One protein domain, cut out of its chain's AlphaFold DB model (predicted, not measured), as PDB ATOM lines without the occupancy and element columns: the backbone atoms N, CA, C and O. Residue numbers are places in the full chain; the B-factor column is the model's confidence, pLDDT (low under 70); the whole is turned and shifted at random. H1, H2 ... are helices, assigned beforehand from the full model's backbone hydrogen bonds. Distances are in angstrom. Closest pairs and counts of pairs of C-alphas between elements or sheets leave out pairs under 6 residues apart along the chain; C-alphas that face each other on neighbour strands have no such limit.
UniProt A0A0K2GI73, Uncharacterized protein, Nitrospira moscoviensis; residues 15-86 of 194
ATOM      1  N   ASP A  15      50.933  51.354 -30.715       72.94
ATOM      2  CA  ASP A  15      49.515  51.480 -31.045       72.94
ATOM      3  C   ASP A  15      48.881  50.110 -31.327       72.94
ATOM      4  O   ASP A  15      47.779  49.842 -30.851       72.94
ATOM      5  N   LEU A  16      49.595  49.198 -31.998       79.12
ATOM      6  CA  LEU A  16      49.125  47.826 -32.216       79.12
ATOM      7  C   LEU A  16      48.974  47.056 -30.895       79.12
ATOM      8  O   LEU A  16      47.974  46.364 -30.689       79.12
ATOM      9  N   SER A  17      49.939  47.208 -29.983       80.56
ATOM     10  CA  SER A  17      49.872  46.628 -28.638       80.56
ATOM     11  C   SER A  17      48.669  47.168 -27.855       80.56
ATOM     12  O   SER A  17      47.903  46.399 -27.272       80.56
ATOM     13  N   ARG A  18      48.428  48.486 -27.928       74.69
ATOM     14  CA  ARG A  18      47.284  49.143 -27.283       74.69
ATOM     15  C   ARG A  18      45.948  48.626 -27.815       74.69
ATOM     16  O   ARG A  18      45.080  48.272 -27.023       74.69
ATOM     17  N   ILE A  19      45.803  48.548 -29.139       82.31
ATOM     18  CA  ILE A  19      44.592  48.039 -29.799       82.31
ATOM     19  C   ILE A  19      44.328  46.591 -29.381       82.31
ATOM     20  O   ILE A  19      43.201  46.252 -29.022       82.31
ATOM     21  N   THR A  20      45.369  45.756 -29.380       89.12
ATOM     22  CA  THR A  20      45.259  44.342 -29.001       89.12
ATOM     23  C   THR A  20      44.803  44.193 -27.548       89.12
ATOM     24  O   THR A  20      43.869  43.442 -27.276       89.12
ATOM     25  N   ALA A  21      45.390  44.954 -26.619       83.12
ATOM     26  CA  ALA A  21      45.004  44.927 -25.208       83.12
ATOM     27  C   ALA A  21      43.540  45.362 -24.994       83.12
ATOM     28  O   ALA A  21      42.790  44.688 -24.291       83.12
ATOM     29  N   THR A  22      43.098  46.435 -25.656       88.69
ATOM     30  CA  THR A  22      41.700  46.892 -25.586       88.69
ATOM     31  C   THR A  22      40.729  45.842 -26.137       88.69
ATOM     32  O   THR A  22      39.687  45.589 -25.532       88.69
ATOM     33  N   GLN A  23      41.067  45.194 -27.256       92.44
ATOM     34  CA  GLN A  23      40.225  44.155 -27.858       92.44
ATOM     35  C   GLN A  23      40.055  42.931 -26.953       92.44
ATOM     36  O   GLN A  23      38.956  42.381 -26.897       92.44
ATOM     37  N   ILE A  24      41.103  42.529 -26.227       94.19
ATOM     38  CA  ILE A  24      41.033  41.420 -25.266       94.19
ATOM     39  C   ILE A  24      40.003  41.725 -24.172       94.19
ATOM     40  O   ILE A  24      39.123  40.903 -23.919       94.19
ATOM     41  N   VAL A  25      40.047  42.923 -23.580       90.31
ATOM     42  CA  VAL A  25      39.098  43.298 -22.519       90.31
ATOM     43  C   VAL A  25      37.675  43.443 -23.067       90.31
ATOM     44  O   VAL A  25      36.717  43.007 -22.436       90.31
ATOM     45  N   PHE A  26      37.505  43.993 -24.270       92.62
ATOM     46  CA  PHE A  26      36.192  44.085 -24.921       92.62
ATOM     47  C   PHE A  26      35.572  42.712 -25.198       92.62
ATOM     48  O   PHE A  26      34.356  42.535 -25.053       92.62
ATOM     49  N   LEU A  27      36.398  41.735 -25.566       95.75
ATOM     50  CA  LEU A  27      35.945  40.363 -25.738       95.75
ATOM     51  C   LEU A  27      35.495  39.758 -24.401       95.75
ATOM     52  O   LEU A  27      34.424  39.159 -24.353       95.75
ATOM     53  N   ASP A  28      36.242  39.971 -23.315       95.94
ATOM     54  CA  ASP A  28      35.831  39.495 -21.988       95.94
ATOM     55  C   ASP A  28      34.519  40.157 -21.522       95.94
ATOM     56  O   ASP A  28      33.597  39.475 -21.076       95.94
ATOM     57  N   ILE A  29      34.363  41.470 -21.727       88.69
ATOM     58  CA  ILE A  29      33.127  42.201 -21.400       88.69
ATOM     59  C   ILE A  29      31.918  41.586 -22.112       88.69
ATOM     60  O   ILE A  29      30.898  41.290 -21.483       88.69
ATOM     61  N   THR A  30      32.020  41.392 -23.427       90.69
ATOM     62  CA  THR A  30      30.914  40.861 -24.238       90.69
ATOM     63  C   THR A  30      30.571  39.419 -23.867       90.69
ATOM     64  O   THR A  30      29.390  39.090 -23.724       90.69
ATOM     65  N   GLN A  31      31.583  38.581 -23.629       94.44
ATOM     66  CA  GLN A  31      31.404  37.192 -23.200       94.44
ATOM     67  C   GLN A  31      30.787  37.097 -21.802       94.44
ATOM     68  O   GLN A  31      29.785  36.402 -21.618       94.44
ATOM     69  N   THR A  32      31.332  37.832 -20.834       91.44
ATOM     70  CA  THR A  32      30.866  37.820 -19.447       91.44
ATOM     71  C   THR A  32      29.439  38.343 -19.332       91.44
ATOM     72  O   THR A  32      28.633  37.762 -18.605       91.44
ATOM     73  N   LEU A  33      29.093  39.410 -20.057       80.19
ATOM     74  CA  LEU A  33      27.756  40.003 -20.006       80.19
ATOM     75  C   LEU A  33      26.736  39.307 -20.925       80.19
ATOM     76  O   LEU A  33      25.535  39.554 -20.799       80.19
ATOM     77  N   GLY A  34      27.187  38.436 -21.832       81.69
ATOM     78  CA  GLY A  34      26.320  37.733 -22.781       81.69
ATOM     79  C   GLY A  34      25.672  38.663 -23.813       81.69
ATOM     80  O   GLY A  34      24.506  38.475 -24.171       81.69
ATOM     81  N   VAL A  35      26.401  39.684 -24.268       79.31
ATOM     82  CA  VAL A  35      25.927  40.692 -25.232       79.31
ATOM     83  C   VAL A  35      26.878  40.828 -26.417       79.31
ATOM     84  O   VAL A  35      28.052  40.495 -26.329       79.31
ATOM     85  N   THR A  36      26.379  41.347 -27.538       83.12
ATOM     86  CA  THR A  36      27.159  41.542 -28.777       83.12
ATOM     87  C   THR A  36      27.772  42.938 -28.898       83.12
ATOM     88  O   THR A  36      28.281  43.293 -29.957       83.12
ATOM     89  N   PHE A  37      27.676  43.757 -27.851       80.06
ATOM     90  CA  PHE A  37      28.179  45.127 -27.822       80.06
ATOM     91  C   PHE A  37      28.951  45.378 -26.528       80.06
ATOM     92  O   PHE A  37      28.669  44.769 -25.497       80.06
ATOM     93  N   VAL A  38      29.903  46.305 -26.574       82.31
ATOM     94  CA  VAL A  38      30.600  46.791 -25.380       82.31
ATOM     95  C   VAL A  38      29.805  47.970 -24.825       82.31
ATOM     96  O   VAL A  38      29.558  48.907 -25.584       82.31
ATOM     97  N   PRO A  39      29.382  47.959 -23.550       78.50
ATOM     98  CA  PRO A  39      28.677  49.095 -22.971       78.50
ATOM     99  C   PRO A  39      29.489  50.394 -23.026       78.50
ATOM    100  O   PRO A  39      30.702  50.381 -22.801       78.50
ATOM    101  N   ASP A  40      28.807  51.518 -23.258       72.25
ATOM    102  CA  ASP A  40      29.436  52.817 -23.553       72.25
ATOM    103  C   ASP A  40      30.405  53.288 -22.461       72.25
ATOM    104  O   ASP A  40      31.431  53.902 -22.754       72.25
ATOM    105  N   LEU A  41      30.128  52.925 -21.202       73.88
ATOM    106  CA  LEU A  41      31.013  53.177 -20.062       73.88
ATOM    107  C   LEU A  41      32.431  52.636 -20.299       73.88
ATOM    108  O   LEU A  41      33.405  53.339 -20.043       73.88
ATOM    109  N   PHE A  42      32.546  51.402 -20.795       78.00
ATOM    110  CA  PHE A  42      33.830  50.760 -21.083       78.00
ATOM    111  C   PHE A  42      34.375  51.177 -22.446       78.00
ATOM    112  O   PHE A  42      35.587  51.326 -22.608       78.00
ATOM    113  N   MET A  43      33.488  51.434 -23.412       77.31
ATOM    114  CA  MET A  43      33.883  51.940 -24.725       77.31
ATOM    115  C   MET A  43      34.633  53.275 -24.612       77.31
ATOM    116  O   MET A  43      35.650  53.458 -25.277       77.31
ATOM    117  N   GLY A  44      34.216  54.157 -23.696       70.00
ATOM    118  CA  GLY A  44      34.894  55.425 -23.410       70.00
ATOM    119  C   GLY A  44      36.310  55.302 -22.826       70.00
ATOM    120  O   GLY A  44      37.003  56.309 -22.688       70.00
ATOM    121  N   MET A  45      36.764  54.090 -22.483       75.06
ATOM    122  CA  MET A  45      38.105  53.824 -21.943       75.06
ATOM    123  C   MET A  45      39.052  53.182 -22.970       75.06
ATOM    124  O   MET A  45      40.175  52.822 -22.614       75.06
ATOM    125  N   CYS A  46      38.633  53.053 -24.234       76.19
ATOM    126  CA  CYS A  46      39.363  52.327 -25.282       76.19
ATOM    127  C   CYS A  46      40.812  52.806 -25.499       76.19
ATOM    128  O   CYS A  46      41.689  51.993 -25.791       76.19
ATOM    129  N   ASP A  47      41.078  54.099 -25.291       73.75
ATOM    130  CA  ASP A  47      42.402  54.710 -25.454       73.75
ATOM    131  C   ASP A  47      43.364  54.413 -24.288       73.75
ATOM    132  O   ASP A  47      44.548  54.761 -24.346       73.75
ATOM    133  N   ARG A  48      42.876  53.792 -23.205       71.88
ATOM    134  CA  ARG A  48      43.637  53.502 -21.980       71.88
ATOM    135  C   ARG A  48      43.427  52.041 -21.541       71.88
ATOM    136  O   ARG A  48      42.750  51.809 -20.540       71.88
ATOM    137  N   PRO A  49      44.034  51.047 -22.220       74.88
ATOM    138  CA  PRO A  49      43.756  49.625 -21.988       74.88
ATOM    139  C   PRO A  49      44.019  49.152 -20.555       74.88
ATOM    140  O   PRO A  49      43.186  48.453 -19.999       74.88
ATOM    141  N   ALA A  50      45.110  49.585 -19.914       67.06
ATOM    142  CA  ALA A  50      45.391  49.212 -18.520       67.06
ATOM    143  C   ALA A  50      44.327  49.748 -17.537       67.06
ATOM    144  O   ALA A  50      44.009  49.118 -16.528       67.06
ATOM    145  N   TYR A  51      43.758  50.921 -17.839       60.06
ATOM    146  CA  TYR A  51      42.675  51.499 -17.046       60.06
ATOM    147  C   TYR A  51      41.355  50.765 -17.291       60.06
ATOM    148  O   TYR A  51      40.641  50.468 -16.340       60.06
ATOM    149  N   LEU A  52      41.067  50.434 -18.553       70.75
ATOM    150  CA  LEU A  52      39.915  49.633 -18.957       70.75
ATOM    151  C   LEU A  52      39.924  48.245 -18.295       70.75
ATOM    152  O   LEU A  52      38.911  47.843 -17.733       70.75
ATOM    153  N   GLU A  53      41.060  47.549 -18.317       69.69
ATOM    154  CA  GLU A  53      41.250  46.247 -17.665       69.69
ATOM    155  C   GLU A  53      40.977  46.340 -16.159       69.69
ATOM    156  O   GLU A  53      40.120  45.633 -15.636       69.69
ATOM    157  N   THR A  54      41.617  47.291 -15.474       62.09
ATOM    158  CA  THR A  54      41.423  47.492 -14.028       62.09
ATOM    159  C   THR A  54      39.967  47.831 -13.689       62.09
ATOM    160  O   THR A  54      39.408  47.310 -12.725       62.09
ATOM    161  N   ALA A  55      39.336  48.710 -14.473       63.59
ATOM    162  CA  ALA A  55      37.940  49.086 -14.274       63.59
ATOM    163  C   ALA A  55      36.997  47.894 -14.476       63.59
ATOM    164  O   ALA A  55      36.011  47.768 -13.752       63.59
ATOM    165  N   TRP A  56      37.303  47.021 -15.436       81.75
ATOM    166  CA  TRP A  56      36.526  45.825 -15.720       81.75
ATOM    167  C   TRP A  56      36.660  44.747 -14.635       81.75
ATOM    168  O   TRP A  56      35.642  44.209 -14.199       81.75
ATOM    169  N   GLU A  57      37.867  44.480 -14.129       73.31
ATOM    170  CA  GLU A  57      38.062  43.527 -13.023       73.31
ATOM    171  C   GLU A  57      37.314  43.963 -11.758       73.31
ATOM    172  O   GLU A  57      36.537  43.197 -11.188       73.31
ATOM    173  N   LEU A  58      37.436  45.237 -11.378       58.44
ATOM    174  CA  LEU A  58      36.717  45.777 -10.221       58.44
ATOM    175  C   LEU A  58      35.199  45.721 -10.401       58.44
ATOM    176  O   LEU A  58      34.460  45.507  -9.442       58.44
ATOM    177  N   PHE A  59      34.724  45.906 -11.630       70.75
ATOM    178  CA  PHE A  59      33.309  45.789 -11.947       70.75
ATOM    179  C   PHE A  59      32.797  44.354 -11.772       70.75
ATOM    180  O   PHE A  59      31.714  44.153 -11.213       70.75
ATOM    181  N   LYS A  60      33.576  43.356 -12.219       77.94
ATOM    182  CA  LYS A  60      33.271  41.932 -12.021       77.94
ATOM    183  C   LYS A  60      33.181  41.584 -10.538       77.94
ATOM    184  O   LYS A  60      32.210  40.940 -10.135       77.94
ATOM    185  N   GLU A  61      34.157  42.032  -9.750       66.75
ATOM    186  CA  GLU A  61      34.233  41.771  -8.310       66.75
ATOM    187  C   GLU A  61      33.073  42.413  -7.541       66.75
ATOM    188  O   GLU A  61      32.383  41.738  -6.779       66.75
ATOM    189  N   GLU A  62      32.818  43.700  -7.763       57.66
ATOM    190  CA  GLU A  62      31.853  44.472  -6.974       57.66
ATOM    191  C   GLU A  62      30.401  44.048  -7.236       57.66
ATOM    192  O   GLU A  62      29.575  44.034  -6.323       57.66
ATOM    193  N   LEU A  63      30.082  43.657  -8.475       61.97
ATOM    194  CA  LEU A  63      28.767  43.109  -8.819       61.97
ATOM    195  C   LEU A  63      28.682  41.589  -8.650       61.97
ATOM    196  O   LEU A  63      27.628  41.015  -8.929       61.97
ATOM    197  N   TYR A  64      29.768  40.939  -8.220       74.88
ATOM    198  CA  TYR A  64      29.875  39.484  -8.121       74.88
ATOM    199  C   TYR A  64      29.381  38.783  -9.393       74.88
ATOM    200  O   TYR A  64      28.611  37.820  -9.320       74.88
ATOM    201  N   LEU A  65      29.801  39.272 -10.570       73.25
ATOM    202  CA  LEU A  65      29.219  38.863 -11.854       73.25
ATOM    203  C   LEU A  65      29.259  37.346 -12.059       73.25
ATOM    204  O   LEU A  65      28.332  36.788 -12.633       73.25
ATOM    205  N   GLU A  66      30.267  36.646 -11.550       82.81
ATOM    206  CA  GLU A  66      30.364  35.183 -11.637       82.81
ATOM    207  C   GLU A  66      29.139  34.443 -11.071       82.81
ATOM    208  O   GLU A  66      28.772  33.386 -11.578       82.81
ATOM    209  N   HIS A  67      28.458  35.028 -10.081       77.12
ATOM    210  CA  HIS A  67      27.323  34.426  -9.377       77.12
ATOM    211  C   HIS A  67      25.963  34.829  -9.962       77.12
ATOM    212  O   HIS A  67      24.927  34.342  -9.507       77.12
ATOM    213  N   LEU A  68      25.949  35.724 -10.955       64.25
ATOM    214  CA  LEU A  68      24.725  36.189 -11.600       64.25
ATOM    215  C   LEU A  68      24.361  35.315 -12.802       64.25
ATOM    216  O   LEU A  68      25.224  34.865 -13.567       64.25
ATOM    217  N   ASP A  69      23.061  35.135 -13.014       69.06
ATOM    218  CA  ASP A  69      22.541  34.474 -14.203       69.06
ATOM    219  C   ASP A  69      22.715  35.346 -15.463       69.06
ATOM    220  O   ASP A  69      22.888  36.570 -15.409       69.06
ATOM    221  N   HIS A  70      22.653  34.705 -16.631       71.06
ATOM    222  CA  HIS A  70      22.843  35.374 -17.921       71.06
ATOM    223  C   HIS A  70      21.808  36.469 -18.211       71.06
ATOM    224  O   HIS A  70      22.143  37.460 -18.861       71.06
ATOM    225  N   SER A  71      20.567  36.322 -17.739       55.06
ATOM    226  CA  SER A  71      19.524  37.328 -17.955       55.06
ATOM    227  C   SER A  71      19.837  38.594 -17.160       55.06
ATOM    228  O   SER A  71      19.811  39.693 -17.714       55.06
ATOM    229  N   THR A  72      20.221  38.445 -15.892       59.28
ATOM    230  CA  THR A  72      20.615  39.567 -15.029       59.28
ATOM    231  C   THR A  72      21.833  40.307 -15.584       59.28
ATOM    232  O   THR A  72      21.818  41.535 -15.671       59.28
ATOM    233  N   LYS A  73      22.856  39.584 -16.053       70.31
ATOM    234  CA  LYS A  73      24.046  40.175 -16.696       70.31
ATOM    235  C   LYS A  73      23.701  41.006 -17.934       70.31
ATOM    236  O   LYS A  73      24.206  42.116 -18.102       70.31
ATOM    237  N   ARG A  74      22.784  40.507 -18.764       58.12
ATOM    238  CA  ARG A  74      22.307  41.213 -19.957       58.12
ATOM    239  C   ARG A  74      21.504  42.466 -19.608       58.12
ATOM    240  O   ARG A  74      21.660  43.487 -20.274       58.12
ATOM    241  N   ILE A  75      20.677  42.409 -18.563       57.25
ATOM    242  CA  ILE A  75      19.952  43.580 -18.048       57.25
ATOM    243  C   ILE A  75      20.936  44.632 -17.537       57.25
ATOM    244  O   ILE A  75      20.778  45.803 -17.869       57.25
ATOM    245  N   ILE A  76      21.977  44.225 -16.800       62.12
ATOM    246  CA  ILE A  76      23.046  45.129 -16.353       62.12
ATOM    247  C   ILE A  76      23.677  45.819 -17.561       62.12
ATOM    248  O   ILE A  76      23.705  47.043 -17.587       62.12
ATOM    249  N   ALA A  77      24.103  45.064 -18.581       63.78
ATOM    250  CA  ALA A  77      24.700  45.612 -19.801       63.78
ATOM    251  C   ALA A  77      23.805  46.665 -20.477       63.78
ATOM    252  O   ALA A  77      24.266  47.757 -20.810       63.78
ATOM    253  N   LEU A  78      22.512  46.359 -20.622       56.22
ATOM    254  CA  LEU A  78      21.524  47.279 -21.184       56.22
ATOM    255  C   LEU A  78      21.337  48.521 -20.305       56.22
ATOM    256  O   LEU A  78      21.250  49.626 -20.834       56.22
ATOM    257  N   ALA A  79      21.317  48.367 -18.981       59.16
ATOM    258  CA  ALA A  79      21.187  49.472 -18.034       59.16
ATOM    259  C   ALA A  79      22.401  50.414 -18.051       59.16
ATOM    260  O   ALA A  79      22.242  51.604 -17.801       59.16
ATOM    261  N   ILE A  80      23.604  49.916 -18.366       62.53
ATOM    262  CA  ILE A  80      24.789  50.772 -18.526       62.53
ATOM    263  C   ILE A  80      24.636  51.654 -19.769       62.53
ATOM    264  O   ILE A  80      24.839  52.860 -19.692       62.53
ATOM    265  N   THR A  81      24.266  51.055 -20.903       56.16
ATOM    266  CA  THR A  81      24.183  51.739 -22.205       56.16
ATOM    267  C   THR A  81      22.961  52.648 -22.322       56.16
ATOM    268  O   THR A  81      23.012  53.680 -22.975       56.16
ATOM    269  N   THR A  82      21.849  52.299 -21.674       49.88
ATOM    270  CA  THR A  82      20.633  53.137 -21.676       49.88
ATOM    271  C   THR A  82      20.709  54.308 -20.701       49.88
ATOM    272  O   THR A  82      19.805  55.142 -20.667       49.88
ATOM    273  N   ASN A  83      21.780  54.393 -19.913       56.56
ATOM    274  CA  ASN A  83      21.971  55.439 -18.930       56.56
ATOM    275  C   ASN A  83      23.006  56.453 -19.408       56.56
ATOM    276  O   ASN A  83      24.212  56.268 -19.219       56.56
ATOM    277  N   GLU A  84      22.522  57.547 -19.995       48.25
ATOM    278  CA  GLU A  84      23.363  58.698 -20.304       48.25
ATOM    279  C   GLU A  84      24.163  59.117 -19.055       48.25
ATOM    280  O   GLU A  84      23.618  59.429 -17.994       48.25
ATOM    281  N   ALA A  85      25.489  59.108 -19.193       48.53
ATOM    282  CA  ALA A  85      26.462  59.571 -18.201       48.53
ATOM    283  C   ALA A  85      26.658  58.723 -16.921       48.53
ATOM    284  O   ALA A  85      27.171  59.238 -15.926       48.53
ATOM    285  N   GLY A  86      26.331  57.421 -16.916       44.59
ATOM    286  CA  GLY A  86      26.779  56.509 -15.841       44.59
ATOM    287  C   GLY A  86      26.173  56.798 -14.457       44.59
ATOM    288  O   GLY A  86      26.698  56.370 -13.424       44.59
TER     289      GLY A  86
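AT A GLANCE: This is residues 15 to 86 of the 194 residues of an uncharacterized protein of Nitrospira moscoviensis (UniProt A0A0K2GI73). Two helices, H1 and H3, lie side by side and run the same way, and a third, H4, begins near the last residues of H1 and folds back at a steep angle to it, making a V. The short helix H2 sits in the opening of this V, on the last residues of H4 and near H1 and H3. The printed part has 72 residues with four named helices, H1, H2, H3 and H4 in that order along the chain, and no named strand; the class is all helix. The whole is compact, with a radius of gyration of the C-alphas of 11.9 A, and spans 35 by 25 by 21 A.

IN THESE COORDINATES: H1, residues 15 to 33, is the longest helix, 27.0 A from C-alpha 15 at (49.515, 51.480, -31.045) to C-alpha 33 at (27.756, 40.003, -20.006). H2, residues 40 to 43, has four residues. H3, residues 49 to 62, measures 19.8 A from first to last C-alpha. H4, residues 70 to 81, measures 17.0 A and ends with C-alpha 81 at (24.183, 51.739, -22.205).

HOW THE PARTS SIT: H1 and H3 touch, with the C-alphas of Thr 22 and Pro 49 closest at 5.0 A. They run the same way at a shallow tilt of 18 degrees. H1 touches H4 with residues 32 to 33 alone, and their closest C-alphas, those of Leu 33 and Lys 73, are 5.0 A apart. These two run opposite ways at a steep tilt of 52 degrees. H4 touches H2 with residues 80 to 81 alone, and the closest C-alphas are those of Asp 40 and Thr 81, at 5.5 A. H2 and H3 are close but not clearly touching, with the C-alphas of Phe 42 and Leu 52 closest at 6.5 A. H1 and H2 are near each other, with 6 pairs of C-alphas within 10 A. H3 and H4 are apart. In H1, H3 and H4 every O i to N i+4 pair is within hydrogen-bond range, while H2 is too short for such a pair.

THE WHOLE: The two C-alphas farthest apart, those of Asp 15 and Asp 69, are 36.1 A from each other. The printed part has no cut. The link from H2 to H3 is tight, those from H1 to H2 and from H3 to H4 are short, and no link is long. The mean pLDDT of the printed part is 72.9, and 26 residues are under 70, among them residues 74 to 86; the mean is 87 for H1 and 61 for H4.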